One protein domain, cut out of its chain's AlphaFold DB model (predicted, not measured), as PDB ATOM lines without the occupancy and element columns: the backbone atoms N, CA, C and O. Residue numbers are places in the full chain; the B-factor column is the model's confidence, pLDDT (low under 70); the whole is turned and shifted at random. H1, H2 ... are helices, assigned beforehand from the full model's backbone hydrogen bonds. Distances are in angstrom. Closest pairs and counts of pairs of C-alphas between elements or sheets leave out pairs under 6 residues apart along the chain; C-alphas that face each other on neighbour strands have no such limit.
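What this domain is: This is residues 82 to 225 and 246 to 303 of the 303 residues of an uncharacterized protein of Diversispora epigaea (UniProt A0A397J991). The model is a body of helices that mostly cross one another, with a helical hairpin of H1 and H2 reaching from one side as a long arm, whose tip, residues 103 to 108, sticks out. In the body H4, H5 and H9 pack as a small bundle, H3 and H7 cross H4, and H6 packs on H7; the long stretch 259 to 282 sweeps round the outside to H9. The printed part has 202 residues with nine named helices, H1 to H9 in order along the chain, and no named strand; the class is all helix. The whole is compact, with a radius of gyration of the C-alphas of 18.3 A, and the C-alphas span 60 by 42 by 35 A.

How they stand to each other: H1, residues 84 to 104, is the longest helix. With residues 95 to 102 alone it touches H2, residues 107 to 121, closest at the C-alphas of Ser 102 and Ser 110, 5.0 A; they form a helical hairpin at a shallow tilt of 18 degrees, opposite ways. With residues 84 to 89 alone H1 touches H3, residues 126 to 134, about perpendicular at 80 degrees; their closest C-alphas, of Ala 85 and Tyr 133, are 4.5 A apart. H8, residues 253 to 258, is close to H1 but not clearly touching, its Gln 256 C-alpha 7.8 A from that of Thr 96. H3 touches H4, residues 146 to 162, about perpendicular at 82 degrees; their closest C-alphas, of Leu 131 and Ile 152, are 5.3 A apart. H4 and H5, residues 167 to 181, touch as a helical hairpin, closest at the C-alphas of Leu 157 and Ala 170, 6.5 A, opposite ways at a tilt of 38 degrees, only just steep. H9, residues 283 to 299, touches H5, closest at the C-alphas of Asn 171 and Ile 286, 6.5 A, and, with residues 283 to 287 alone, H4, closest at Leu 157 and Ile 283, also 6.5 A between C-alphas. H4, H5 and H9 are a bundle, three helices packed together. The hub is H7, residues 211 to 221, touching five helices: H5, closest at the C-alphas of Leu 173 and His 211, 5.4 A; H6, residues 198 to 204, closest at those of Trp 202 and Gln 213, 5.8 A, in a helical hairpin; and, only just, with 3 pairs of C-alphas within 8 A each, H3, H4 and H1, the last only at their ends. H2 and H9 are apart. Every O i to N i+4 pair is within hydrogen-bond range in H1, H2, H3, H5, H6, H7 and H8, against 11 of 13 in H4 and 12 of 13 in H9.

Where its parts are: H1 begins at C-alpha 84 (-40.737, -11.623, -38.850) and is 31.0 A long; H2 is 20.4 A long. H4 is 26.0 A long, H5 21.3 A and H7 15.4 A. H3, H6 and H8 are shorter. H9, 25.0 A long, ends at C-alpha 299 (-49.527, 20.406, -44.240).

The domain as a whole: The C-alphas farthest apart are those of Asn 106 and Glu 278, 61.0 A. Residues 226 to 245 are not printed, and C-alphas 225 and 246 stand 27.1 A apart across the cut, in the link from H7 to H8. The links H3 to H4, H5 to H6 and H8 to H9 are long. The mean pLDDT of the printed part is 76.1; 56 residues are under 70, among them 246 to 278 and 294 to 303, the chain's last residue.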
ATOM      1  N   THR A  82     -39.481 -17.543 -44.198       75.69
ATOM      2  CA  THR A  82     -40.434 -16.813 -43.351       75.69
ATOM      3  C   THR A  82     -39.681 -15.750 -42.565       75.69
ATOM      4  O   THR A  82     -38.774 -16.067 -41.793       75.69
ATOM      5  N   THR A  83     -40.076 -14.500 -42.762       81.75
ATOM      6  CA  THR A  83     -39.560 -13.346 -42.035       81.75
ATOM      7  C   THR A  83     -40.434 -13.031 -40.825       81.75
ATOM      8  O   THR A  83     -41.557 -13.525 -40.675       81.75
ATOM      9  N   LEU A  84     -39.943 -12.149 -39.957       81.94
ATOM     10  CA  LEU A  84     -40.737 -11.623 -38.850       81.94
ATOM     11  C   LEU A  84     -42.003 -10.884 -39.333       81.94
ATOM     12  O   LEU A  84     -43.050 -10.980 -38.693       81.94
ATOM     13  N   ALA A  85     -41.928 -10.210 -40.487       84.62
ATOM     14  CA  ALA A  85     -43.075  -9.558 -41.112       84.62
ATOM     15  C   ALA A  85     -44.129 -10.585 -41.552       84.62
ATOM     16  O   ALA A  85     -45.310 -10.397 -41.282       84.62
ATOM     17  N   ASP A  86     -43.710 -11.709 -42.144       82.69
ATOM     18  CA  ASP A  86     -44.626 -12.783 -42.551       82.69
ATOM     19  C   ASP A  86     -45.373 -13.376 -41.351       82.69
ATOM     20  O   ASP A  86     -46.581 -13.608 -41.423       82.69
ATOM     21  N   CYS A  87     -44.691 -13.577 -40.218       81.00
ATOM     22  CA  CYS A  87     -45.353 -13.962 -38.968       81.00
ATOM     23  C   CYS A  87     -46.453 -12.981 -38.586       81.00
ATOM     24  O   CYS A  87     -47.577 -13.392 -38.300       81.00
ATOM     25  N   PHE A  88     -46.129 -11.694 -38.609       82.88
ATOM     26  CA  PHE A  88     -47.058 -10.651 -38.230       82.88
ATOM     27  C   PHE A  88     -48.278 -10.577 -39.149       82.88
ATOM     28  O   PHE A  88     -49.411 -10.557 -38.678       82.88
ATOM     29  N   ILE A  89     -48.053 -10.636 -40.460       83.38
ATOM     30  CA  ILE A  89     -49.102 -10.655 -41.482       83.38
ATOM     31  C   ILE A  89     -50.064 -11.822 -41.239       83.38
ATOM     32  O   ILE A  89     -51.279 -11.651 -41.262       83.38
ATOM     33  N   ASN A  90     -49.539 -13.015 -40.944       82.56
ATOM     34  CA  ASN A  90     -50.388 -14.169 -40.658       82.56
ATOM     35  C   ASN A  90     -51.149 -14.041 -39.322       82.56
ATOM     36  O   ASN A  90     -52.255 -14.573 -39.208       82.56
ATOM     37  N   LEU A  91     -50.615 -13.325 -38.324       81.50
ATOM     38  CA  LEU A  91     -51.367 -12.979 -37.111       81.50
ATOM     39  C   LEU A  91     -52.523 -12.018 -37.424       81.50
ATOM     40  O   LEU A  91     -53.637 -12.256 -36.961       81.50
ATOM     41  N   VAL A  92     -52.283 -10.995 -38.249       80.50
ATOM     42  CA  VAL A  92     -53.313 -10.053 -38.724       80.50
ATOM     43  C   VAL A  92     -54.422 -10.801 -39.472       80.50
ATOM     44  O   VAL A  92     -55.592 -10.627 -39.152       80.50
ATOM     45  N   ILE A  93     -54.075 -11.717 -40.387       81.00
ATOM     46  CA  ILE A  93     -55.048 -12.560 -41.111       81.00
ATOM     47  C   ILE A  93     -55.925 -13.369 -40.139       81.00
ATOM     48  O   ILE A  93     -57.133 -13.506 -40.345       81.00
ATOM     49  N   MET A  94     -55.337 -13.917 -39.071       83.19
ATOM     50  CA  MET A  94     -56.097 -14.651 -38.055       83.19
ATOM     51  C   MET A  94     -57.022 -13.732 -37.251       83.19
ATOM     52  O   MET A  94     -58.184 -14.090 -37.057       83.19
ATOM     53  N   ALA A  95     -56.550 -12.554 -36.835       83.06
ATOM     54  CA  ALA A  95     -57.365 -11.564 -36.128       83.06
ATOM     55  C   ALA A  95     -58.576 -11.130 -36.966       83.06
ATOM     56  O   ALA A  95     -59.710 -11.141 -36.482       83.06
ATOM     57  N   THR A  96     -58.356 -10.831 -38.249       80.69
ATOM     58  CA  THR A  96     -59.414 -10.440 -39.187       80.69
ATOM     59  C   THR A  96     -60.448 -11.550 -39.363       80.69
ATOM     60  O   THR A  96     -61.644 -11.289 -39.251       80.69
ATOM     61  N   ALA A  97     -60.016 -12.805 -39.529       83.00
ATOM     62  CA  ALA A  97     -60.934 -13.942 -39.644       83.00
ATOM     63  C   ALA A  97     -61.814 -14.131 -38.390       83.00
ATOM     64  O   ALA A  97     -62.989 -14.483 -38.501       83.00
ATOM     65  N   ILE A  98     -61.271 -13.886 -37.192       83.88
ATOM     66  CA  ILE A  98     -62.033 -13.924 -35.930       83.88
ATOM     67  C   ILE A  98     -63.026 -12.757 -35.861       83.88
ATOM     68  O   ILE A  98     -64.176 -12.944 -35.452       83.88
ATOM     69  N   LYS A  99     -62.611 -11.563 -36.293       81.69
ATOM     70  CA  LYS A  99     -63.471 -10.375 -36.316       81.69
ATOM     71  C   LYS A  99     -64.650 -10.557 -37.277       81.69
ATOM     72  O   LYS A  99     -65.792 -10.381 -36.861       81.69
ATOM     73  N   GLU A 100     -64.414 -11.009 -38.507       80.62
ATOM     74  CA  GLU A 100     -65.471 -11.357 -39.476       80.62
ATOM     75  C   GLU A 100     -66.430 -12.432 -38.945       80.62
ATOM     76  O   GLU A 100     -67.649 -12.369 -39.144       80.62
ATOM     77  N   LEU A 101     -65.893 -13.420 -38.226       81.12
ATOM     78  CA  LEU A 101     -66.701 -14.457 -37.600       81.12
ATOM     79  C   LEU A 101     -67.662 -13.859 -36.559       81.12
ATOM     80  O   LEU A 101     -68.833 -14.239 -36.525       81.12
ATOM     81  N   SER A 102     -67.214 -12.893 -35.751       73.00
ATOM     82  CA  SER A 102     -68.065 -12.217 -34.756       73.00
ATOM     83  C   SER A 102     -69.261 -11.471 -35.366       73.00
ATOM     84  O   SER A 102     -70.299 -11.348 -34.721       73.00
ATOM     85  N   GLN A 103     -69.154 -11.047 -36.629       71.62
ATOM     86  CA  GLN A 103     -70.226 -10.354 -37.352       71.62
ATOM     87  C   GLN A 103     -71.275 -11.312 -37.942       71.62
ATOM     88  O   GLN A 103     -72.421 -10.924 -38.156       71.62
ATOM     89  N   THR A 104     -70.898 -12.562 -38.227       69.88
ATOM     90  CA  THR A 104     -71.698 -13.490 -39.052       69.88
ATOM     91  C   THR A 104     -72.181 -14.745 -38.311       69.88
ATOM     92  O   THR A 104     -73.047 -15.478 -38.812       69.88
ATOM     93  N   SER A 105     -71.669 -15.007 -37.106       66.94
ATOM     94  CA  SER A 105     -71.818 -16.291 -36.407       66.94
ATOM     95  C   SER A 105     -72.336 -16.184 -34.964       66.94
ATOM     96  O   SER A 105     -72.828 -15.147 -34.522       66.94
ATOM     97  N   ASN A 106     -72.285 -17.307 -34.241       69.88
ATOM     98  CA  ASN A 106     -72.600 -17.388 -32.820       69.88
ATOM     99  C   ASN A 106     -71.600 -16.566 -31.984       69.88
ATOM    100  O   ASN A 106     -70.425 -16.930 -31.885       69.88
ATOM    101  N   GLN A 107     -72.107 -15.525 -31.317       75.56
ATOM    102  CA  GLN A 107     -71.329 -14.600 -30.487       75.56
ATOM    103  C   GLN A 107     -70.478 -15.299 -29.417       75.56
ATOM    104  O   GLN A 107     -69.387 -14.828 -29.102       75.56
ATOM    105  N   ASN A 108     -70.925 -16.442 -28.882       85.06
ATOM    106  CA  ASN A 108     -70.168 -17.171 -27.861       85.06
ATOM    107  C   ASN A 108     -68.891 -17.794 -28.437       85.06
ATOM    108  O   ASN A 108     -67.831 -17.706 -27.824       85.06
ATOM    109  N   PHE A 109     -68.968 -18.400 -29.627       84.25
ATOM    110  CA  PHE A 109     -67.804 -19.037 -30.251       84.25
ATOM    111  C   PHE A 109     -66.787 -18.000 -30.733       84.25
ATOM    112  O   PHE A 109     -65.589 -18.169 -30.509       84.25
ATOM    113  N   SER A 110     -67.251 -16.905 -31.343       83.75
ATOM    114  CA  SER A 110     -66.363 -15.822 -31.769       83.75
ATOM    115  C   SER A 110     -65.672 -15.153 -30.583       83.75
ATOM    116  O   SER A 110     -64.474 -14.894 -30.655       83.75
ATOM    117  N   LYS A 111     -66.396 -14.938 -29.474       85.94
ATOM    118  CA  LYS A 111     -65.828 -14.375 -28.245       85.94
ATOM    119  C   LYS A 111     -64.732 -15.269 -27.677       85.94
ATOM    120  O   LYS A 111     -63.686 -14.756 -27.300       85.94
ATOM    121  N   GLU A 112     -64.916 -16.589 -27.680       87.81
ATOM    122  CA  GLU A 112     -63.845 -17.477 -27.222       87.81
ATOM    123  C   GLU A 112     -62.647 -17.532 -28.162       87.81
ATOM    124  O   GLU A 112     -61.507 -17.556 -27.698       87.81
ATOM    125  N   CYS A 113     -62.868 -17.477 -29.478       86.44
ATOM    126  CA  CYS A 113     -61.760 -17.334 -30.420       86.44
ATOM    127  C   CYS A 113     -60.963 -16.050 -30.142       86.44
ATOM    128  O   CYS A 113     -59.733 -16.087 -30.130       86.44
ATOM    129  N   GLN A 114     -61.660 -14.944 -29.871       84.81
ATOM    130  CA  GLN A 114     -61.051 -13.657 -29.553       84.81
ATOM    131  C   GLN A 114     -60.282 -13.702 -28.229       84.81
ATOM    132  O   GLN A 114     -59.113 -13.344 -28.206       84.81
ATOM    133  N   ASN A 115     -60.864 -14.260 -27.162       85.56
ATOM    134  CA  ASN A 115     -60.186 -14.426 -25.872       85.56
ATOM    135  C   ASN A 115     -58.876 -15.221 -25.998       85.56
ATOM    136  O   ASN A 115     -57.850 -14.854 -25.419       85.56
ATOM    137  N   VAL A 116     -58.899 -16.327 -26.754       86.00
ATOM    138  CA  VAL A 116     -57.707 -17.152 -26.994       86.00
ATOM    139  C   VAL A 116     -56.671 -16.382 -27.810       86.00
ATOM    140  O   VAL A 116     -55.483 -16.446 -27.485       86.00
ATOM    141  N   PHE A 117     -57.102 -15.652 -28.841       84.56
ATOM    142  CA  PHE A 117     -56.215 -14.825 -29.652       84.56
ATOM    143  C   PHE A 117     -55.563 -13.723 -28.814       84.56
ATOM    144  O   PHE A 117     -54.340 -13.663 -28.763       84.56
ATOM    145  N   ASP A 118     -56.348 -12.934 -28.083       79.88
ATOM    146  CA  ASP A 118     -55.875 -11.821 -27.255       79.88
ATOM    147  C   ASP A 118     -54.920 -12.288 -26.156       79.88
ATOM    148  O   ASP A 118     -53.924 -11.623 -25.860       79.88
ATOM    149  N   LYS A 119     -55.180 -13.459 -25.555       80.12
ATOM    150  CA  LYS A 119     -54.259 -14.066 -24.587       80.12
ATOM    151  C   LYS A 119     -52.888 -14.310 -25.214       80.12
ATOM    152  O   LYS A 119     -51.882 -13.944 -24.617       80.12
ATOM    153  N   ARG A 120     -52.848 -14.915 -26.404       76.00
ATOM    154  CA  ARG A 120     -51.592 -15.229 -27.105       76.00
ATOM    155  C   ARG A 120     -50.938 -13.999 -27.706       76.00
ATOM    156  O   ARG A 120     -49.720 -13.922 -27.735       76.00
ATOM    157  N   TRP A 121     -51.726 -13.022 -28.131       75.25
ATOM    158  CA  TRP A 121     -51.248 -11.748 -28.649       75.25
ATOM    159  C   TRP A 121     -50.322 -11.036 -27.657       75.25
ATOM    160  O   TRP A 121     -49.259 -10.553 -28.039       75.25
ATOM    161  N   LYS A 122     -50.672 -11.061 -26.366       71.88
ATOM    162  CA  LYS A 122     -49.873 -10.465 -25.282       71.88
ATOM    163  C   LYS A 122     -48.495 -11.108 -25.092       71.88
ATOM    164  O   LYS A 122     -47.620 -10.476 -24.512       71.88
ATOM    165  N   GLU A 123     -48.296 -12.336 -25.566       69.75
ATOM    166  CA  GLU A 123     -47.014 -13.049 -25.477       69.75
ATOM    167  C   GLU A 123     -46.005 -12.551 -26.532       69.75
ATOM    168  O   GLU A 123     -44.806 -12.809 -26.417       69.75
ATOM    169  N   PHE A 124     -46.459 -11.826 -27.563       70.19
ATOM    170  CA  PHE A 124     -45.589 -11.309 -28.615       70.19
ATOM    171  C   PHE A 124     -44.959  -9.969 -28.228       70.19
ATOM    172  O   PHE A 124     -45.619  -9.052 -27.739       70.19
ATOM    173  N   ASN A 125     -43.672  -9.810 -28.550       70.06
ATOM    174  CA  ASN A 125     -43.017  -8.505 -28.521       70.06
ATOM    175  C   ASN A 125     -43.425  -7.680 -29.751       70.06
ATOM    176  O   ASN A 125     -42.686  -7.600 -30.736       70.06
ATOM    177  N   PHE A 126     -44.636  -7.134 -29.693       73.31
ATOM    178  CA  PHE A 126     -45.343  -6.522 -30.813       73.31
ATOM    179  C   PHE A 126     -44.515  -5.473 -31.569       73.31
ATOM    180  O   PHE A 126     -44.522  -5.465 -32.799       73.31
ATOM    181  N   ASP A 127     -43.727  -4.661 -30.869       81.69
ATOM    182  CA  ASP A 127     -43.043  -3.523 -31.484       81.69
ATOM    183  C   ASP A 127     -42.012  -3.934 -32.559       81.69
ATOM    184  O   ASP A 127     -41.853  -3.247 -33.569       81.69
ATOM    185  N   TYR A 128     -41.332  -5.077 -32.396       82.75
ATOM    186  CA  TYR A 128     -40.392  -5.582 -33.412       82.75
ATOM    187  C   TYR A 128     -41.111  -6.180 -34.623       82.75
ATOM    188  O   TYR A 128     -40.652  -6.018 -35.755       82.75
ATOM    189  N   TYR A 129     -42.238  -6.859 -34.396       83.44
ATOM    190  CA  TYR A 129     -43.070  -7.370 -35.485       83.44
ATOM    191  C   TYR A 129     -43.676  -6.218 -36.290       83.44
ATOM    192  O   TYR A 129     -43.667  -6.260 -37.518       83.44
ATOM    193  N   LEU A 130     -44.115  -5.164 -35.601       84.31
ATOM    194  CA  LEU A 130     -44.608  -3.936 -36.203       84.31
ATOM    195  C   LEU A 130     -43.532  -3.247 -37.053       84.31
ATOM    196  O   LEU A 130     -43.799  -2.872 -38.193       84.31
ATOM    197  N   LEU A 131     -42.303  -3.122 -36.540       88.75
ATOM    198  CA  LEU A 131     -41.184  -2.582 -37.313       88.75
ATOM    199  C   LEU A 131     -40.894  -3.435 -38.560       88.75
ATOM    200  O   LEU A 131     -40.700  -2.889 -39.645       88.75
ATOM    201  N   ALA A 132     -40.890  -4.766 -38.436       89.50
ATOM    202  CA  ALA A 132     -40.686  -5.659 -39.577       89.50
ATOM    203  C   ALA A 132     -41.798  -5.519 -40.628       89.50
ATOM    204  O   ALA A 132     -41.502  -5.470 -41.821       89.50
ATOM    205  N   TYR A 133     -43.054  -5.419 -40.188       88.56
ATOM    206  CA  TYR A 133     -44.206  -5.170 -41.052       88.56
ATOM    207  C   TYR A 133     -44.085  -3.836 -41.791       88.56
ATOM    208  O   TYR A 133     -44.210  -3.803 -43.011       88.56
ATOM    209  N   PHE A 134     -43.747  -2.755 -41.087       91.00
ATOM    210  CA  PHE A 134     -43.525  -1.445 -41.699       91.00
ATOM    211  C   PHE A 134     -42.417  -1.486 -42.764       91.00
ATOM    212  O   PHE A 134     -42.570  -0.951 -43.864       91.00
ATOM    213  N   LEU A 135     -41.306  -2.169 -42.473       92.81
ATOM    214  CA  LEU A 135     -40.184  -2.328 -43.405       92.81
ATOM    215  C   LEU A 135     -40.482  -3.306 -44.553       92.81
ATOM    216  O   LEU A 135     -39.679  -3.428 -45.476       92.81
ATOM    217  N   HIS A 136     -41.628  -3.985 -44.555       90.69
ATOM    218  CA  HIS A 136     -42.078  -4.733 -45.715       90.69
ATOM    219  C   HIS A 136     -42.708  -3.761 -46.719       90.69
ATOM    220  O   HIS A 136     -43.819  -3.274 -46.533       90.69
ATOM    221  N   SER A 137     -42.028  -3.509 -47.837       87.81
ATOM    222  CA  SER A 137     -42.395  -2.427 -48.761       87.81
ATOM    223  C   SER A 137     -43.801  -2.519 -49.350       87.81
ATOM    224  O   SER A 137     -44.388  -1.474 -49.616       87.81
ATOM    225  N   LYS A 138     -44.383  -3.717 -49.483       85.12
ATOM    226  CA  LYS A 138     -45.812  -3.885 -49.822       85.12
ATOM    227  C   LYS A 138     -46.771  -3.165 -48.860       85.12
ATOM    228  O   LYS A 138     -47.789  -2.667 -49.316       85.12
ATOM    229  N   TYR A 139     -46.447  -3.119 -47.570       83.06
ATOM    230  CA  TYR A 139     -47.347  -2.672 -46.497       83.06
ATOM    231  C   TYR A 139     -46.920  -1.357 -45.847       83.06
ATOM    232  O   TYR A 139     -47.483  -0.933 -44.836       83.06
ATOM    233  N   ARG A 140     -45.887  -0.710 -46.397       78.81
ATOM    234  CA  ARG A 140     -45.369   0.543 -45.853       78.81
ATOM    235  C   ARG A 140     -46.457   1.615 -45.863       78.81
ATOM    236  O   ARG A 140     -47.068   1.863 -46.901       78.81
ATOM    237  N   ASP A 141     -46.669   2.222 -44.697       68.12
ATOM    238  CA  ASP A 141     -47.649   3.293 -44.458       68.12
ATOM    239  C   ASP A 141     -49.117   2.911 -44.743       68.12
ATOM    240  O   ASP A 141     -49.961   3.778 -44.933       68.12
ATOM    241  N   THR A 142     -49.437   1.611 -44.787       64.88
ATOM    242  CA  THR A 142     -50.816   1.124 -44.976       64.88
ATOM    243  C   THR A 142     -51.467   0.908 -43.606       64.88
ATOM    244  O   THR A 142     -51.047   0.026 -42.855       64.88
ATOM    245  N   ASP A 143     -52.455   1.745 -43.276       63.12
ATOM    246  CA  ASP A 143     -53.407   1.584 -42.160       63.12
ATOM    247  C   ASP A 143     -52.825   1.548 -40.738       63.12
ATOM    248  O   ASP A 143     -53.432   1.004 -39.808       63.12
ATOM    249  N   LEU A 144     -51.652   2.159 -40.551       69.75
ATOM    250  CA  LEU A 144     -51.040   2.362 -39.239       69.75
ATOM    251  C   LEU A 144     -51.651   3.584 -38.544       69.75
ATOM    252  O   LEU A 144     -51.766   4.655 -39.139       69.75
ATOM    253  N   GLN A 145     -51.998   3.452 -37.262       69.38
ATOM    254  CA  GLN A 145     -52.454   4.601 -36.476       69.38
ATOM    255  C   GLN A 145     -51.324   5.621 -36.270       69.38
ATOM    256  O   GLN A 145     -50.140   5.284 -36.270       69.38
ATOM    257  N   ILE A 146     -51.680   6.889 -36.041       69.25
ATOM    258  CA  ILE A 146     -50.703   7.988 -35.940       69.25
ATOM    259  C   ILE A 146     -49.633   7.737 -34.860       69.25
ATOM    260  O   ILE A 146     -48.443   7.964 -35.078       69.25
ATOM    261  N   ASN A 147     -50.035   7.147 -33.731       76.44
ATOM    262  CA  ASN A 147     -49.139   6.812 -32.620       76.44
ATOM    263  C   ASN A 147     -48.194   5.643 -32.949       76.44
ATOM    264  O   ASN A 147     -47.142   5.492 -32.330       76.44
ATOM    265  N   THR A 148     -48.533   4.827 -33.945       81.12
ATOM    266  CA  THR A 148     -47.764   3.651 -34.356       81.12
ATOM    267  C   THR A 148     -46.443   4.042 -35.025       81.12
ATOM    268  O   THR A 148     -45.439   3.350 -34.852       81.12
ATOM    269  N   PHE A 149     -46.393   5.187 -35.715       84.94
ATOM    270  CA  PHE A 149     -45.157   5.674 -36.337       84.94
ATOM    271  C   PHE A 149     -44.072   6.015 -35.309       84.94
ATOM    272  O   PHE A 149     -42.895   5.718 -35.522       84.94
ATOM    273  N   ARG A 150     -44.459   6.586 -34.162       88.44
ATOM    274  CA  ARG A 150     -43.528   6.863 -33.062       88.44
ATOM    275  C   ARG A 150     -42.881   5.576 -32.546       88.44
ATOM    276  O   ARG A 150     -41.657   5.513 -32.464       88.44
ATOM    277  N   ILE A 151     -43.681   4.535 -32.305       88.06
ATOM    278  CA  ILE A 151     -43.201   3.218 -31.849       88.06
ATOM    279  C   ILE A 151     -42.194   2.629 -32.852       88.06
ATOM    280  O   ILE A 151     -41.130   2.147 -32.462       88.06
ATOM    281  N   ILE A 152     -42.488   2.718 -34.155       90.62
ATOM    282  CA  ILE A 152     -41.589   2.264 -35.229       90.62
ATOM    283  C   ILE A 152     -40.233   2.978 -35.149       90.62
ATOM    284  O   ILE A 152     -39.190   2.321 -35.164       90.62
ATOM    285  N   CYS A 153     -40.238   4.308 -35.023       91.94
ATOM    286  CA  CYS A 153     -39.020   5.109 -34.894       91.94
ATOM    287  C   CYS A 153     -38.218   4.752 -33.633       91.94
ATOM    288  O   CYS A 153     -37.000   4.579 -33.711       91.94
ATOM    289  N   GLU A 154     -38.884   4.584 -32.486       91.56
ATOM    290  CA  GLU A 154     -38.244   4.209 -31.218       91.56
ATOM    291  C   GLU A 154     -37.516   2.865 -31.325       91.56
ATOM    292  O   GLU A 154     -36.356   2.746 -30.914       91.56
ATOM    293  N   LYS A 155     -38.154   1.849 -31.922       91.50
ATOM    294  CA  LYS A 155     -37.519   0.532 -32.088       91.50
ATOM    295  C   LYS A 155     -36.420   0.535 -33.129       91.50
ATOM    296  O   LYS A 155     -35.379  -0.073 -32.891       91.50
ATOM    297  N   ALA A 156     -36.610   1.241 -34.241       93.62
ATOM    298  CA  ALA A 156     -35.573   1.386 -35.252       93.62
ATOM    299  C   ALA A 156     -34.298   1.998 -34.655       93.62
ATOM    300  O   ALA A 156     -33.212   1.447 -34.834       93.62
ATOM    301  N   LEU A 157     -34.432   3.079 -33.882       92.94
ATOM    302  CA  LEU A 157     -33.311   3.730 -33.205       92.94
ATOM    303  C   LEU A 157     -32.698   2.870 -32.100       92.94
ATOM    304  O   LEU A 157     -31.479   2.864 -31.948       92.94
ATOM    305  N   SER A 158     -33.515   2.118 -31.358       89.56
ATOM    306  CA  SER A 158     -33.022   1.184 -30.337       89.56
ATOM    307  C   SER A 158     -32.127   0.108 -30.954       89.56
ATOM    308  O   SER A 158     -31.017  -0.118 -30.477       89.56
ATOM    309  N   ILE A 159     -32.566  -0.511 -32.057       88.00
ATOM    310  CA  ILE A 159     -31.753  -1.481 -32.806       88.00
ATOM    311  C   ILE A 159     -30.511  -0.797 -33.372       88.00
ATOM    312  O   ILE A 159     -29.410  -1.324 -33.256       88.00
ATOM    313  N   TRP A 160     -30.662   0.394 -33.951       92.12
ATOM    314  CA  TRP A 160     -29.545   1.127 -34.535       92.12
ATOM    315  C   TRP A 160     -28.453   1.452 -33.513       92.12
ATOM    316  O   TRP A 160     -27.270   1.265 -33.791       92.12
ATOM    317  N   LYS A 161     -28.842   1.854 -32.299       88.00
ATOM    318  CA  LYS A 161     -27.925   2.080 -31.179       88.00
ATOM    319  C   LYS A 161     -27.171   0.803 -30.793       88.00
ATOM    320  O   LYS A 161     -25.963   0.856 -30.578       88.00
ATOM    321  N   LEU A 162     -27.849  -0.349 -30.773       86.00
ATOM    322  CA  LEU A 162     -27.217  -1.654 -30.520       86.00
ATOM    323  C   LEU A 162     -26.216  -2.057 -31.613       86.00
ATOM    324  O   LEU A 162     -25.229  -2.721 -31.314       86.00
ATOM    325  N   LEU A 163     -26.430  -1.626 -32.858       84.25
ATOM    326  CA  LEU A 163     -25.494  -1.827 -33.973       84.25
ATOM    327  C   LEU A 163     -24.282  -0.872 -33.929       84.25
ATOM    328  O   LEU A 163     -23.496  -0.833 -34.873       84.25
ATOM    329  N   GLY A 164     -24.134  -0.088 -32.857       86.50
ATOM    330  CA  GLY A 164     -23.071   0.906 -32.706       86.50
ATOM    331  C   GLY A 164     -23.367   2.242 -33.385       86.50
ATOM    332  O   GLY A 164     -22.476   3.086 -33.456       86.50
ATOM    333  N   GLY A 165     -24.598   2.445 -33.863       88.81
ATOM    334  CA  GLY A 165     -25.025   3.678 -34.508       88.81
ATOM    335  C   GLY A 165     -24.836   4.907 -33.620       88.81
ATOM    336  O   GLY A 165     -25.018   4.858 -32.402       88.81
ATOM    337  N   ARG A 166     -24.477   6.026 -34.246       91.38
ATOM    338  CA  ARG A 166     -24.195   7.307 -33.574       91.38
ATOM    339  C   ARG A 166     -25.143   8.413 -34.003       91.38
ATOM    340  O   ARG A 166     -25.833   8.268 -35.010       91.38
ATOM    341  N   GLU A 167     -25.145   9.537 -33.285       90.94
ATOM    342  CA  GLU A 167     -26.138  10.613 -33.451       90.94
ATOM    343  C   GLU A 167     -26.372  11.029 -34.911       90.94
ATOM    344  O   GLU A 167     -27.516  11.116 -35.363       90.94
ATOM    345  N   LYS A 168     -25.302  11.231 -35.686       91.56
ATOM    346  CA  LYS A 168     -25.413  11.595 -37.105       91.56
ATOM    347  C   LYS A 168     -26.173  10.534 -37.913       91.56
ATOM    348  O   LYS A 168     -27.157  10.852 -38.574       91.56
ATOM    349  N   SER A 169     -25.749   9.275 -37.818       93.12
ATOM    350  CA  SER A 169     -26.384   8.151 -38.518       93.12
ATOM    351  C   SER A 169     -27.820   7.882 -38.038       93.12
ATOM    352  O   SER A 169     -28.671   7.492 -38.830       93.12
ATOM    353  N   ALA A 170     -28.114   8.150 -36.763       93.62
ATOM    354  CA  ALA A 170     -29.447   8.028 -36.183       93.62
ATOM    355  C   ALA A 170     -30.419   9.075 -36.755       93.62
ATOM    356  O   ALA A 170     -31.542   8.739 -37.135       93.62
ATOM    357  N   ASN A 171     -29.974  10.329 -36.891       92.56
ATOM    358  CA  ASN A 171     -30.751  11.376 -37.560       92.56
ATOM    359  C   ASN A 171     -30.974  11.053 -39.049       92.56
ATOM    360  O   ASN A 171     -32.083  11.217 -39.560       92.56
ATOM    361  N   GLU A 172     -29.943  10.548 -39.739       94.62
ATOM    362  CA  GLU A 172     -30.056  10.076 -41.126       94.62
ATOM    363  C   GLU A 172     -31.071   8.922 -41.248       94.62
ATOM    364  O   GLU A 172     -31.909   8.937 -42.150       94.62
ATOM    365  N   LEU A 173     -31.055   7.955 -40.321       95.62
ATOM    366  CA  LEU A 173     -31.995   6.831 -40.290       95.62
ATOM    367  C   LEU A 173     -33.451   7.297 -40.131       95.62
ATOM    368  O   LEU A 173     -34.316   6.833 -40.870       95.62
ATOM    369  N   ILE A 174     -33.741   8.219 -39.210       94.19
ATOM    370  CA  ILE A 174     -35.114   8.718 -39.031       94.19
ATOM    371  C   ILE A 174     -35.603   9.486 -40.262       94.19
ATOM    372  O   ILE A 174     -36.736   9.279 -40.705       94.19
ATOM    373  N   ALA A 175     -34.748  10.313 -40.872       92.75
ATOM    374  CA  ALA A 175     -35.085  10.982 -42.127       92.75
ATOM    375  C   ALA A 175     -35.406   9.963 -43.236       92.75
ATOM    376  O   ALA A 175     -36.376  10.122 -43.979       92.75
ATOM    377  N   GLN A 176     -34.639   8.873 -43.310       94.69
ATOM    378  CA  GLN A 176     -34.888   7.778 -44.243       94.69
ATOM    379  C   GLN A 176     -36.205   7.040 -43.962       94.69
ATOM    380  O   GLN A 176     -36.922   6.746 -44.915       94.69
ATOM    381  N   ILE A 177     -36.548   6.784 -42.694       93.56
ATOM    382  CA  ILE A 177     -37.826   6.174 -42.280       93.56
ATOM    383  C   ILE A 177     -39.009   7.049 -42.692       93.56
ATOM    384  O   ILE A 177     -39.964   6.537 -43.273       93.56
ATOM    385  N   SER A 178     -38.911   8.360 -42.470       90.94
ATOM    386  CA  SER A 178     -39.934   9.322 -42.891       90.94
ATOM    387  C   SER A 178     -40.119   9.321 -44.414       90.94
ATOM    388  O   SER A 178     -41.224   9.111 -44.919       90.94
ATOM    389  N   ASN A 179     -39.022   9.440 -45.167       91.56
ATOM    390  CA  ASN A 179     -39.057   9.407 -46.631       91.56
ATOM    391  C   ASN A 179     -39.617   8.085 -47.173       91.56
ATOM    392  O   ASN A 179     -40.326   8.081 -48.176       91.56
ATOM    393  N   TYR A 180     -39.312   6.967 -46.517       93.00
ATOM    394  CA  TYR A 180     -39.827   5.656 -46.890       93.00
ATOM    395  C   TYR A 180     -41.337   5.534 -46.649       93.00
ATOM    396  O   TYR A 180     -42.032   5.057 -47.550       93.00
ATOM    397  N   SER A 181     -41.854   6.019 -45.508       89.25
ATOM    398  CA  SER A 181     -43.308   6.074 -45.274       89.25
ATOM    399  C   SER A 181     -44.017   6.917 -46.329       89.25
ATOM    400  O   SER A 181     -44.980   6.462 -46.932       89.25
ATOM    401  N   LEU A 182     -43.455   8.080 -46.664       88.19
ATOM    402  CA  LEU A 182     -44.023   9.005 -47.648       88.19
ATOM    403  C   LEU A 182     -43.832   8.550 -49.105       88.19
ATOM    404  O   LEU A 182     -44.205   9.269 -50.029       88.19
ATOM    405  N   LYS A 183     -43.227   7.375 -49.338       90.44
ATOM    406  CA  LYS A 183     -42.882   6.859 -50.676       90.44
ATOM    407  C   LYS A 183     -42.050   7.860 -51.496       90.44
ATOM    408  O   LYS A 183     -42.065   7.826 -52.725       90.44
ATOM    409  N   SER A 184     -41.286   8.724 -50.831       90.12
ATOM    410  CA  SER A 184     -40.379   9.687 -51.458       90.12
ATOM    411  C   SER A 184     -39.173   8.974 -52.063       90.12
ATOM    412  O   SER A 184     -38.774   7.907 -51.592       90.12
ATOM    413  N   LYS A 185     -38.546   9.556 -53.093       89.50
ATOM    414  CA  LYS A 185     -37.297   9.017 -53.669       89.50
ATOM    415  C   LYS A 185     -36.247   8.803 -52.555       89.50
ATOM    416  O   LYS A 185     -36.094   9.692 -51.720       89.50
ATOM    417  N   PRO A 186     -35.518   7.669 -52.532       91.81
ATOM    418  CA  PRO A 186     -35.474   6.591 -53.533       91.81
ATOM    419  C   PRO A 186     -36.490   5.443 -53.313       91.81
ATOM    420  O   PRO A 186     -36.338   4.369 -53.893       91.81
ATOM    421  N   TYR A 187     -37.507   5.621 -52.470       92.38
ATOM    422  CA  TYR A 187     -38.476   4.590 -52.060       92.38
ATOM    423  C   TYR A 187     -39.809   4.644 -52.819       92.38
ATOM    424  O   TYR A 187     -40.797   4.041 -52.398       92.38
ATOM    425  N   ASN A 188     -39.859   5.366 -53.935       91.00
ATOM    426  CA  ASN A 188     -41.062   5.573 -54.740       91.00
ATOM    427  C   ASN A 188     -41.392   4.394 -55.677       91.00
ATOM    428  O   ASN A 188     -42.340   4.475 -56.449       91.00
ATOM    429  N   PHE A 189     -40.619   3.306 -55.629       88.94
ATOM    430  CA  PHE A 189     -40.882   2.103 -56.418       88.94
ATOM    431  C   PHE A 189     -42.056   1.299 -55.855       88.94
ATOM    432  O   PHE A 189     -42.208   1.130 -54.641       88.94
ATOM    433  N   GLU A 190     -42.868   0.738 -56.741       88.88
ATOM    434  CA  GLU A 190     -43.932  -0.178 -56.351       88.88
ATOM    435  C   GLU A 190     -43.368  -1.546 -55.937       88.88
ATOM    436  O   GLU A 190     -42.312  -1.988 -56.403       88.88
ATOM    437  N   PHE A 191     -44.056  -2.225 -55.018       87.75
ATOM    438  CA  PHE A 191     -43.758  -3.613 -54.696       87.75
ATOM    439  C   PHE A 191     -44.695  -4.538 -55.475       87.75
ATOM    440  O   PHE A 191     -45.889  -4.583 -55.199       87.75
ATOM    441  N   VAL A 192     -44.148  -5.318 -56.409       84.81
ATOM    442  CA  VAL A 192     -44.919  -6.270 -57.208       84.81
ATOM    443  C   VAL A 192     -44.861  -7.655 -56.562       84.81
ATOM    444  O   VAL A 192     -43.794  -8.266 -56.463       84.81
ATOM    445  N   THR A 193     -46.018  -8.150 -56.110       81.00
ATOM    446  CA  THR A 193     -46.152  -9.484 -55.492       81.00
ATOM    447  C   THR A 193     -45.786 -10.574 -56.508       81.00
ATOM    448  O   THR A 193     -46.111 -10.454 -57.684       81.00
ATOM    449  N   GLY A 194     -45.074 -11.619 -56.075       79.31
ATOM    450  CA  GLY A 194     -44.603 -12.708 -56.947       79.31
ATOM    451  C   GLY A 194     -43.344 -12.388 -57.766       79.31
ATOM    452  O   GLY A 194     -42.706 -13.305 -58.273       79.31
ATOM    453  N   ILE A 195     -42.945 -11.113 -57.853       81.81
ATOM    454  CA  ILE A 195     -41.702 -10.680 -58.516       81.81
ATOM    455  C   ILE A 195     -40.679 -10.211 -57.481       81.81
ATOM    456  O   ILE A 195     -39.521 -10.626 -57.495       81.81
ATOM    457  N   HIS A 196     -41.094  -9.332 -56.567       85.50
ATOM    458  CA  HIS A 196     -40.209  -8.782 -55.553       85.50
ATOM    459  C   HIS A 196     -40.218  -9.627 -54.279       85.50
ATOM    460  O   HIS A 196     -41.261  -9.995 -53.748       85.50
ATOM    461  N   THR A 197     -39.025  -9.843 -53.732       84.56
ATOM    462  CA  THR A 197     -38.845 -10.167 -52.315       84.56
ATOM    463  C   THR A 197     -38.564  -8.873 -51.554       84.56
ATOM    464  O   THR A 197     -38.028  -7.923 -52.130       84.56
ATOM    465  N   VAL A 198     -38.873  -8.827 -50.252       85.88
ATOM    466  CA  VAL A 198     -38.533  -7.676 -49.386       85.88
ATOM    467  C   VAL A 198     -37.059  -7.311 -49.547       85.88
ATOM    468  O   VAL A 198     -36.712  -6.159 -49.784       85.88
ATOM    469  N   LYS A 199     -36.193  -8.328 -49.517       88.31
ATOM    470  CA  LYS A 199     -34.754  -8.175 -49.696       88.31
ATOM    471  C   LYS A 199     -34.388  -7.521 -51.029       88.31
ATOM    472  O   LYS A 199     -33.676  -6.521 -51.027       88.31
ATOM    473  N   ASN A 200     -34.857  -8.067 -52.150       89.00
ATOM    474  CA  ASN A 200     -34.493  -7.547 -53.468       89.00
ATOM    475  C   ASN A 200     -35.040  -6.135 -53.671       89.00
ATOM    476  O   ASN A 200     -34.326  -5.288 -54.200       89.00
ATOM    477  N   TRP A 201     -36.249  -5.852 -53.178       93.19
ATOM    478  CA  TRP A 201     -36.819  -4.510 -53.222       93.19
ATOM    479  C   TRP A 201     -35.941  -3.498 -52.488       93.19
ATOM    480  O   TRP A 201     -35.572  -2.472 -53.056       93.19
ATOM    481  N   TRP A 202     -35.515  -3.824 -51.265       94.00
ATOM    482  CA  TRP A 202     -34.613  -2.961 -50.509       94.00
ATOM    483  C   TRP A 202     -33.278  -2.748 -51.215       94.00
ATOM    484  O   TRP A 202     -32.787  -1.623 -51.215       94.00
ATOM    485  N   LEU A 203     -32.713  -3.772 -51.864       90.88
ATOM    486  CA  LEU A 203     -31.463  -3.662 -52.630       90.88
ATOM    487  C   LEU A 203     -31.569  -2.739 -53.860       90.88
ATOM    488  O   LEU A 203     -30.550  -2.199 -54.297       90.88
ATOM    489  N   MET A 204     -32.773  -2.516 -54.400       90.50
ATOM    490  CA  MET A 204     -32.993  -1.563 -55.498       90.50
ATOM    491  C   MET A 204     -32.916  -0.102 -55.042       90.50
ATOM    492  O   MET A 204     -32.482   0.757 -55.809       90.50
ATOM    493  N   CYS A 205     -33.296   0.192 -53.795       90.19
ATOM    494  CA  CYS A 205     -33.235   1.537 -53.226       90.19
ATOM    495  C   CYS A 205     -31.781   1.935 -52.933       90.19
ATOM    496  O   CYS A 205     -31.308   1.814 -51.806       90.19
ATOM    497  N   LYS A 206     -31.041   2.393 -53.949       86.69
ATOM    498  CA  LYS A 206     -29.636   2.805 -53.813       86.69
ATOM    499  C   LYS A 206     -29.516   4.267 -53.382       86.69
ATOM    500  O   LYS A 206     -30.045   5.155 -54.042       86.69
ATOM    501  N   GLN A 207     -28.768   4.506 -52.310       88.56
ATOM    502  CA  GLN A 207     -28.364   5.834 -51.838       88.56
ATOM    503  C   GLN A 207     -27.104   5.722 -50.969       88.56
ATOM    504  O   GLN A 207     -26.773   4.636 -50.485       88.56
ATOM    505  N   GLN A 208     -26.420   6.842 -50.750       85.06
ATOM    506  CA  GLN A 208     -25.318   6.915 -49.792       85.06
ATOM    507  C   GLN A 208     -25.851   6.764 -48.356       85.06
ATOM    508  O   GLN A 208     -26.947   7.229 -48.055       85.06
ATOM    509  N   ASN A 209     -25.083   6.112 -47.477       87.38
ATOM    510  CA  ASN A 209     -25.420   5.930 -46.057       87.38
ATOM    511  C   ASN A 209     -26.820   5.331 -45.821       87.38
ATOM    512  O   ASN A 209     -27.608   5.847 -45.037       87.38
ATOM    513  N   ASN A 210     -27.154   4.243 -46.521       90.88
ATOM    514  CA  ASN A 210     -28.492   3.653 -46.484       90.88
ATOM    515  C   ASN A 210     -28.766   2.827 -45.207       90.88
ATOM    516  O   ASN A 210     -28.760   1.593 -45.221       90.88
ATOM    517  N   HIS A 211     -28.977   3.510 -44.086       94.69
ATOM    518  CA  HIS A 211     -29.182   2.906 -42.770       94.69
ATOM    519  C   HIS A 211     -30.515   2.162 -42.670       94.69
ATOM    520  O   HIS A 211     -30.553   1.060 -42.126       94.69
ATOM    521  N   ILE A 212     -31.595   2.695 -43.256       95.06
ATOM    522  CA  ILE A 212     -32.899   2.015 -43.253       95.06
ATOM    523  C   ILE A 212     -32.862   0.700 -44.034       95.06
ATOM    524  O   ILE A 212     -33.447  -0.284 -43.592       95.06
ATOM    525  N   GLN A 213     -32.130   0.641 -45.153       94.69
ATOM    526  CA  GLN A 213     -31.954  -0.600 -45.911       94.69
ATOM    527  C   GLN A 213     -31.213  -1.635 -45.068       94.69
ATOM    528  O   GLN A 213     -31.634  -2.787 -45.021       94.69
ATOM    529  N   LYS A 214     -30.144  -1.241 -44.364       92.00
ATOM    530  CA  LYS A 214     -29.436  -2.145 -43.441       92.00
ATOM    531  C   LYS A 214     -30.377  -2.679 -42.365       92.00
ATOM    532  O   LYS A 214     -30.410  -3.886 -42.137       92.00
ATOM    533  N   LEU A 215     -31.175  -1.800 -41.758       92.81
ATOM    534  CA  LEU A 215     -32.166  -2.181 -40.755       92.81
ATOM    535  C   LEU A 215     -33.210  -3.151 -41.331       92.81
ATOM    536  O   LEU A 215     -33.494  -4.176 -40.722       92.81
ATOM    537  N   ALA A 216     -33.745  -2.877 -42.519       92.81
ATOM    538  CA  ALA A 216     -34.735  -3.732 -43.162       92.81
ATOM    539  C   ALA A 216     -34.185  -5.112 -43.528       92.81
ATOM    540  O   ALA A 216     -34.849  -6.124 -43.304       92.81
ATOM    541  N   LEU A 217     -32.956  -5.169 -44.041       90.69
ATOM    542  CA  LEU A 217     -32.273  -6.426 -44.333       90.69
ATOM    543  C   LEU A 217     -31.987  -7.225 -43.054       90.69
ATOM    544  O   LEU A 217     -32.154  -8.445 -43.060       90.69
ATOM    545  N   LEU A 218     -31.622  -6.552 -41.957       89.88
ATOM    546  CA  LEU A 218     -31.458  -7.178 -40.646       89.88
ATOM    547  C   LEU A 218     -32.786  -7.758 -40.146       89.88
ATOM    548  O   LEU A 218     -32.845  -8.942 -39.826       89.88
ATOM    549  N   MET A 219     -33.862  -6.969 -40.146       88.62
ATOM    550  CA  MET A 219     -35.188  -7.418 -39.704       88.62
ATOM    551  C   MET A 219     -35.712  -8.588 -40.549       88.62
ATOM    552  O   MET A 219     -36.253  -9.549 -40.005       88.62
ATOM    553  N   ALA A 220     -35.493  -8.556 -41.867       84.94
ATOM    554  CA  ALA A 220     -35.858  -9.646 -42.771       84.94
ATOM    555  C   ALA A 220     -35.012 -10.917 -42.568       84.94
ATOM    556  O   ALA A 220     -35.438 -12.001 -42.960       84.94
ATOM    557  N   SER A 221     -33.823 -10.809 -41.963       82.56
ATOM    558  CA  SER A 221     -32.969 -11.964 -41.654       82.56
ATOM    559  C   SER A 221     -33.376 -12.708 -40.377       82.56
ATOM    560  O   SER A 221     -32.925 -13.834 -40.153       82.56
ATOM    561  N   ILE A 222     -34.237 -12.108 -39.547       79.94
ATOM    562  CA  ILE A 222     -34.745 -12.737 -38.328       79.94
ATOM    563  C   ILE A 222     -35.705 -13.856 -38.729       79.94
ATOM    564  O   ILE A 222     -36.848 -13.612 -39.119       79.94
ATOM    565  N   VAL A 223     -35.231 -15.098 -38.605       67.94
ATOM    566  CA  VAL A 223     -36.054 -16.290 -38.808       67.94
ATOM    567  C   VAL A 223     -36.776 -16.621 -37.499       67.94
ATOM    568  O   VAL A 223     -36.110 -16.885 -36.491       67.94
ATOM    569  N   PRO A 224     -38.117 -16.678 -37.491       63.84
ATOM    570  CA  PRO A 224     -38.877 -17.161 -36.346       63.84
ATOM    571  C   PRO A 224     -38.509 -18.628 -36.073       63.84
ATOM    572  O   PRO A 224     -38.872 -19.534 -36.828       63.84
ATOM    573  N   LYS A 225     -37.746 -18.898 -35.008       52.94
ATOM    574  CA  LYS A 225     -37.459 -20.277 -34.597       52.94
ATOM    575  C   LYS A 225     -38.659 -20.834 -33.836       52.94
ATOM    576  O   LYS A 225     -38.981 -20.373 -32.748       52.94
ATOM    577  N   SER A 246     -55.724  -1.008 -31.316       59.19
ATOM    578  CA  SER A 246     -54.887   0.168 -30.997       59.19
ATOM    579  C   SER A 246     -53.717   0.370 -31.963       59.19
ATOM    580  O   SER A 246     -52.889   1.251 -31.745       59.19
ATOM    581  N   PHE A 247     -53.592  -0.480 -32.983       51.12
ATOM    582  CA  PHE A 247     -52.491  -0.418 -33.946       51.12
ATOM    583  C   PHE A 247     -52.956  -0.370 -35.397       51.12
ATOM    584  O   PHE A 247     -52.301   0.280 -36.210       51.12
ATOM    585  N   PHE A 248     -54.087  -1.010 -35.705       56.22
ATOM    586  CA  PHE A 248     -54.649  -1.083 -37.055       56.22
ATOM    587  C   PHE A 248     -56.121  -0.708 -37.057       56.22
ATOM    588  O   PHE A 248     -56.859  -1.049 -36.130       56.22
ATOM    589  N   ASN A 249     -56.571  -0.083 -38.143       55.22
ATOM    590  CA  ASN A 249     -57.995   0.072 -38.403       55.22
ATOM    591  C   ASN A 249     -58.527  -1.138 -39.195       55.22
ATOM    592  O   ASN A 249     -58.551  -1.148 -40.419       55.22
ATOM    593  N   VAL A 250     -58.941  -2.197 -38.498       49.44
ATOM    594  CA  VAL A 250     -59.323  -3.503 -39.095       49.44
ATOM    595  C   VAL A 250     -60.635  -3.454 -39.905       49.44
ATOM    596  O   VAL A 250     -61.092  -4.477 -40.401       49.44
ATOM    597  N   THR A 251     -61.308  -2.304 -39.998       47.53
ATOM    598  CA  THR A 251     -62.514  -2.150 -40.833       47.53
ATOM    599  C   THR A 251     -62.201  -1.933 -42.313       47.53
ATOM    600  O   THR A 251     -63.139  -1.863 -43.104       47.53
ATOM    601  N   ASP A 252     -60.928  -1.799 -42.693       47.78
ATOM    602  CA  ASP A 252     -60.570  -1.464 -44.067       47.78
ATOM    603  C   ASP A 252     -60.560  -2.698 -44.985       47.78
ATOM    604  O   ASP A 252     -59.762  -3.630 -44.839       47.78
ATOM    605  N   ILE A 253     -61.480  -2.689 -45.950       43.62
ATOM    606  CA  ILE A 253     -61.609  -3.674 -47.031       43.62
ATOM    607  C   ILE A 253     -60.293  -3.816 -47.816       43.62
ATOM    608  O   ILE A 253     -60.021  -4.887 -48.368       43.62
ATOM    609  N   GLU A 254     -59.454  -2.780 -47.834       41.59
ATOM    610  CA  GLU A 254     -58.155  -2.803 -48.497       41.59
ATOM    611  C   GLU A 254     -57.161  -3.743 -47.794       41.59
ATOM    612  O   GLU A 254     -56.495  -4.522 -48.476       41.59
ATOM    613  N   LEU A 255     -57.137  -3.831 -46.454       47.81
ATOM    614  CA  LEU A 255     -56.316  -4.833 -45.748       47.81
ATOM    615  C   LEU A 255     -56.762  -6.260 -46.082       47.81
ATOM    616  O   LEU A 255     -55.925  -7.129 -46.315       47.81
ATOM    617  N   GLN A 256     -58.072  -6.513 -46.158       46.03
ATOM    618  CA  GLN A 256     -58.611  -7.825 -46.539       46.03
ATOM    619  C   GLN A 256     -58.250  -8.212 -47.981       46.03
ATOM    620  O   GLN A 256     -57.893  -9.364 -48.227       46.03
ATOM    621  N   ARG A 257     -58.291  -7.260 -48.923       47.97
ATOM    622  CA  ARG A 257     -57.934  -7.475 -50.338       47.97
ATOM    623  C   ARG A 257     -56.429  -7.633 -50.562       47.97
ATOM    624  O   ARG A 257     -56.007  -8.465 -51.359       47.97
ATOM    625  N   VAL A 258     -55.600  -6.883 -49.837       41.44
ATOM    626  CA  VAL A 258     -54.129  -6.890 -49.971       41.44
ATOM    627  C   VAL A 258     -53.492  -8.194 -49.446       41.44
ATOM    628  O   VAL A 258     -52.377  -8.552 -49.854       41.44
ATOM    629  N   LEU A 259     -54.197  -8.927 -48.573       43.62
ATOM    630  CA  LEU A 259     -53.761 -10.172 -47.923       43.62
ATOM    631  C   LEU A 259     -54.043 -11.461 -48.728       43.62
ATOM    632  O   LEU A 259     -53.670 -12.552 -48.285       43.62
ATOM    633  N   GLU A 260     -54.620 -11.369 -49.927       41.12
ATOM    634  CA  GLU A 260     -54.644 -12.473 -50.898       41.12
ATOM    635  C   GLU A 260     -53.250 -12.635 -51.538       41.12
ATOM    636  O   GLU A 260     -52.920 -11.967 -52.514       41.12
ATOM    637  N   ILE A 261     -52.370 -13.462 -50.957       41.38
ATOM    638  CA  ILE A 261     -50.972 -13.584 -51.421       41.38
ATOM    639  C   ILE A 261     -50.604 -15.021 -51.791       41.38
ATOM    640  O   ILE A 261     -50.579 -15.910 -50.940       41.38
ATOM    641  N   GLU A 262     -50.232 -15.203 -53.062       32.62
ATOM    642  CA  GLU A 262     -49.330 -16.253 -53.551       32.62
ATOM    643  C   GLU A 262     -47.864 -15.799 -53.395       32.62
ATOM    644  O   GLU A 262     -47.528 -14.646 -53.674       32.62
ATOM    645  N   VAL A 263     -46.984 -16.701 -52.939       29.91
ATOM    646  CA  VAL A 263     -45.562 -16.417 -52.651       29.91
ATOM    647  C   VAL A 263     -44.640 -17.305 -53.492       29.91
ATOM    648  O   VAL A 263     -44.794 -18.526 -53.514       29.91
ATOM    649  N   THR A 264     -43.627 -16.694 -54.114       25.86
ATOM    650  CA  THR A 264     -42.540 -17.337 -54.884       25.86
ATOM    651  C   THR A 264     -41.157 -16.744 -54.526       25.86
ATOM    652  O   THR A 264     -41.066 -15.699 -53.885       25.86
ATOM    653  N   VAL A 265     -40.082 -17.491 -54.830       29.92
ATOM    654  CA  VAL A 265     -38.840 -17.693 -54.029       29.92
ATOM    655  C   VAL A 265     -37.559 -17.172 -54.727       29.92
ATOM    656  O   VAL A 265     -37.511 -17.262 -55.943       29.92
ATOM    657  N   GLU A 266     -36.515 -16.724 -53.981       27.41
ATOM    658  CA  GLU A 266     -35.069 -17.133 -54.081       27.41
ATOM    659  C   GLU A 266     -34.054 -16.280 -53.251       27.41
ATOM    660  O   GLU A 266     -34.381 -15.195 -52.773       27.41
ATOM    661  N   ILE A 267     -32.843 -16.826 -52.986       27.53
ATOM    662  CA  ILE A 267     -31.988 -16.663 -51.769       27.53
ATOM    663  C   ILE A 267     -30.523 -16.237 -52.073       27.53
ATOM    664  O   ILE A 267     -29.976 -16.690 -53.072       27.53
ATOM    665  N   SER A 268     -29.852 -15.493 -51.155       27.77
ATOM    666  CA  SER A 268     -28.481 -15.747 -50.574       27.77
ATOM    667  C   SER A 268     -27.879 -14.534 -49.819       27.77
ATOM    668  O   SER A 268     -28.155 -13.398 -50.189       27.77
ATOM    669  N   LEU A 269     -27.114 -14.744 -48.729       37.50
ATOM    670  CA  LEU A 269     -26.748 -13.785 -47.648       37.50
ATOM    671  C   LEU A 269     -25.222 -13.593 -47.447       37.50
ATOM    672  O   LEU A 269     -24.514 -14.589 -47.496       37.50
ATOM    673  N   SER A 270     -24.778 -12.377 -47.061       37.78
ATOM    674  CA  SER A 270     -23.734 -12.091 -46.034       37.78
ATOM    675  C   SER A 270     -23.481 -10.573 -45.879       37.78
ATOM    676  O   SER A 270     -23.462  -9.916 -46.914       37.78
ATOM    677  N   THR A 271     -23.255 -10.053 -44.653       37.12
ATOM    678  CA  THR A 271     -22.098  -9.198 -44.226       37.12
ATOM    679  C   THR A 271     -22.325  -8.465 -42.888       37.12
ATOM    680  O   THR A 271     -23.420  -7.965 -42.636       37.12
ATOM    681  N   GLU A 272     -21.260  -8.358 -42.081       45.09
ATOM    682  CA  GLU A 272     -21.126  -7.559 -40.845       45.09
ATOM    683  C   GLU A 272     -20.830  -6.067 -41.134       45.09
ATOM    684  O   GLU A 272     -20.284  -5.734 -42.186       45.09
ATOM    685  N   TYR A 273     -21.189  -5.163 -40.207       45.09
ATOM    686  CA  TYR A 273     -20.996  -3.707 -40.325       45.09
ATOM    687  C   TYR A 273     -20.583  -3.073 -38.986       45.09
ATOM    688  O   TYR A 273     -21.137  -3.416 -37.946       45.09
ATOM    689  N   THR A 274     -19.679  -2.091 -39.042       46.72
ATOM    690  CA  THR A 274     -19.277  -1.218 -37.924       46.72
ATOM    691  C   THR A 274     -19.364   0.251 -38.345       46.72
ATOM    692  O   THR A 274     -18.819   0.625 -39.385       46.72
ATOM    693  N   ASP A 275     -20.049   1.070 -37.540       49.97
ATOM    694  CA  ASP A 275     -20.180   2.528 -37.696       49.97
ATOM    695  C   ASP A 275     -19.006   3.274 -37.028       49.97
ATOM    696  O   ASP A 275     -18.532   2.860 -35.972       49.97
ATOM    697  N   SER A 276     -18.532   4.373 -37.628       48.59
ATOM    698  CA  SER A 276     -17.293   5.078 -37.240       48.59
ATOM    699  C   SER A 276     -17.518   6.423 -36.528       48.59
ATOM    700  O   SER A 276     -16.650   7.292 -36.579       48.59
ATOM    701  N   GLY A 277     -18.688   6.662 -35.929       56.28
ATOM    702  CA  GLY A 277     -18.991   7.936 -35.260       56.28
ATOM    703  C   GLY A 277     -18.544   8.008 -33.786       56.28
ATOM    704  O   GLY A 277     -18.444   6.996 -33.091       56.28
ATOM    705  N   GLU A 278     -18.355   9.222 -33.262       56.16
ATOM    706  CA  GLU A 278     -17.812   9.437 -31.906       56.16
ATOM    707  C   GLU A 278     -18.870   9.697 -30.811       56.16
ATOM    708  O   GLU A 278     -18.615   9.366 -29.657       56.16
ATOM    709  N   GLN A 279     -20.066  10.209 -31.137       72.31
ATOM    710  CA  GLN A 279     -21.060  10.659 -30.138       72.31
ATOM    711  C   GLN A 279     -22.308   9.764 -30.032       72.31
ATOM    712  O   GLN A 279     -22.959   9.449 -31.034       72.31
ATOM    713  N   ASP A 280     -22.648   9.380 -28.797       76.00
ATOM    714  CA  ASP A 280     -23.888   8.669 -28.451       76.00
ATOM    715  C   ASP A 280     -25.119   9.604 -28.496       76.00
ATOM    716  O   ASP A 280     -24.975  10.821 -28.424       76.00
ATOM    717  N   PHE A 281     -26.333   9.050 -28.618       84.25
ATOM    718  CA  PHE A 281     -27.568   9.820 -28.824       84.25
ATOM    719  C   PHE A 281     -28.748   9.411 -27.925       84.25
ATOM    720  O   PHE A 281     -28.838   8.278 -27.434       84.25
ATOM    721  N   ASN A 282     -29.687  10.353 -27.752       88.75
ATOM    722  CA  ASN A 282     -30.962  10.178 -27.047       88.75
ATOM    723  C   ASN A 282     -32.120   9.983 -28.047       88.75
ATOM    724  O   ASN A 282     -32.344  10.832 -28.910       88.75
ATOM    725  N   ILE A 283     -32.858   8.874 -27.919       85.50
ATOM    726  CA  ILE A 283     -33.929   8.469 -28.851       85.50
ATOM    727  C   ILE A 283     -35.077   9.489 -28.883       85.50
ATOM    728  O   ILE A 283     -35.481   9.922 -29.961       85.50
ATOM    729  N   GLU A 284     -35.559   9.909 -27.713       86.56
ATOM    730  CA  GLU A 284     -36.710  10.808 -27.568       86.56
ATOM    731  C   GLU A 284     -36.463  12.164 -28.248       86.56
ATOM    732  O   GLU A 284     -37.307  12.675 -28.984       86.56
ATOM    733  N   SER A 285     -35.259  12.720 -28.076       84.62
ATOM    734  CA  SER A 285     -34.879  13.999 -28.684       84.62
ATOM    735  C   SER A 285     -34.883  13.956 -30.217       84.62
ATOM    736  O   SER A 285     -35.331  14.912 -30.854       84.62
ATOM    737  N   ILE A 286     -34.406  12.861 -30.822       84.19
ATOM    738  CA  ILE A 286     -34.376  12.710 -32.287       84.19
ATOM    739  C   ILE A 286     -35.798  12.589 -32.848       84.19
ATOM    740  O   ILE A 286     -36.110  13.184 -33.885       84.19
ATOM    741  N   ILE A 287     -36.664  11.834 -32.167       84.56
ATOM    742  CA  ILE A 287     -38.035  11.588 -32.625       84.56
ATOM    743  C   ILE A 287     -38.857  12.871 -32.601       84.56
ATOM    744  O   ILE A 287     -39.444  13.213 -33.626       84.56
ATOM    745  N   ASN A 288     -38.841  13.618 -31.495       85.44
ATOM    746  CA  ASN A 288     -39.643  14.838 -31.367       85.44
ATOM    747  C   ASN A 288     -39.268  15.877 -32.439       85.44
ATOM    748  O   ASN A 288     -40.138  16.347 -33.169       85.44
ATOM    749  N   LYS A 289     -37.965  16.102 -32.666       82.69
ATOM    750  CA  LYS A 289     -37.470  16.976 -33.751       82.69
ATOM    751  C   LYS A 289     -37.906  16.527 -35.149       82.69
ATOM    752  O   LYS A 289     -37.967  17.341 -36.067       82.69
ATOM    753  N   SER A 290     -38.118  15.228 -35.349       77.25
ATOM    754  CA  SER A 290     -38.467  14.665 -36.655       77.25
ATOM    755  C   SER A 290     -39.972  14.673 -36.910       77.25
ATOM    756  O   SER A 290     -40.385  14.900 -38.047       77.25
ATOM    757  N   LEU A 291     -40.788  14.469 -35.870       79.38
ATOM    758  CA  LEU A 291     -42.246  14.575 -35.947       79.38
ATOM    759  C   LEU A 291     -42.682  16.006 -36.289       79.38
ATOM    760  O   LEU A 291     -43.450  16.179 -37.232       79.38
ATOM    761  N   GLU A 292     -42.088  17.020 -35.649       76.25
ATOM    762  CA  GLU A 292     -42.334  18.442 -35.957       76.25
ATOM    763  C   GLU A 292     -42.098  18.766 -37.447       76.25
ATOM    764  O   GLU A 292     -42.899  19.436 -38.101       76.25
ATOM    765  N   ARG A 293     -41.011  18.239 -38.034       71.81
ATOM    766  CA  ARG A 293     -40.704  18.429 -39.466       71.81
ATOM    767  C   ARG A 293     -41.681  17.692 -40.382       71.81
ATOM    768  O   ARG A 293     -41.969  18.171 -41.481       71.81
ATOM    769  N   ARG A 294     -42.160  16.516 -39.962       68.94
ATOM    770  CA  ARG A 294     -43.110  15.704 -40.733       68.94
ATOM    771  C   ARG A 294     -44.483  16.371 -40.797       68.94
ATOM    772  O   ARG A 294     -45.033  16.450 -41.890       68.94
ATOM    773  N   GLU A 295     -44.998  16.884 -39.682       67.50
ATOM    774  CA  GLU A 295     -46.279  17.611 -39.641       67.50
ATOM    775  C   GLU A 295     -46.256  18.836 -40.563       67.50
ATOM    776  O   GLU A 295     -47.155  19.016 -41.382       67.50
ATOM    777  N   SER A 296     -45.166  19.612 -40.534       65.12
ATOM    778  CA  SER A 296     -44.972  20.735 -41.458       65.12
ATOM    779  C   SER A 296     -44.950  20.303 -42.933       65.12
ATOM    780  O   SER A 296     -45.491  21.003 -43.782       65.12
ATOM    781  N   SER A 297     -44.360  19.146 -43.249       59.09
ATOM    782  CA  SER A 297     -44.266  18.650 -44.631       59.09
ATOM    783  C   SER A 297     -45.596  18.112 -45.166       59.09
ATOM    784  O   SER A 297     -45.864  18.257 -46.353       59.09
ATOM    785  N   ILE A 298     -46.422  17.499 -44.310       60.22
ATOM    786  CA  ILE A 298     -47.763  17.018 -44.680       60.22
ATOM    787  C   ILE A 298     -48.690  18.205 -44.955       60.22
ATOM    788  O   ILE A 298     -49.355  18.218 -45.987       60.22
ATOM    789  N   ASN A 299     -48.669  19.226 -44.092       54.06
ATOM    790  CA  ASN A 299     -49.527  20.406 -44.240       54.06
ATOM    791  C   ASN A 299     -49.247  21.180 -45.542       54.06
ATOM    792  O   ASN A 299     -50.179  21.670 -46.170       54.06
ATOM    793  N   ASN A 300     -47.990  21.203 -45.997       51.03
ATOM    794  CA  ASN A 300     -47.583  21.861 -47.243       51.03
ATOM    795  C   ASN A 300     -47.942  21.082 -48.530       51.03
ATOM    796  O   ASN A 300     -47.730  21.602 -49.620       51.03
ATOM    797  N   ILE A 301     -48.411  19.830 -48.437       46.09
ATOM    798  CA  ILE A 301     -48.862  19.020 -49.592       46.09
ATOM    799  C   ILE A 301     -50.389  19.137 -49.786       46.09
ATOM    800  O   ILE A 301     -50.918  18.760 -50.829       46.09
ATOM    801  N   THR A 302     -51.098  19.659 -48.782       40.78
ATOM    802  CA  THR A 302     -52.562  19.819 -48.755       40.78
ATOM    803  C   THR A 302     -53.062  21.242 -49.042       40.78
ATOM    804  O   THR A 302     -54.275  21.449 -49.026       40.78
ATOM    805  N   GLU A 303     -52.165  22.190 -49.330       36.34
ATOM    806  CA  GLU A 303     -52.469  23.517 -49.909       36.34
ATOM    807  C   GLU A 303     -52.141  23.551 -51.407       36.34
ATOM    808  O   GLU A 303     -52.935  24.157 -52.165       36.34
TER     809      GLU A 303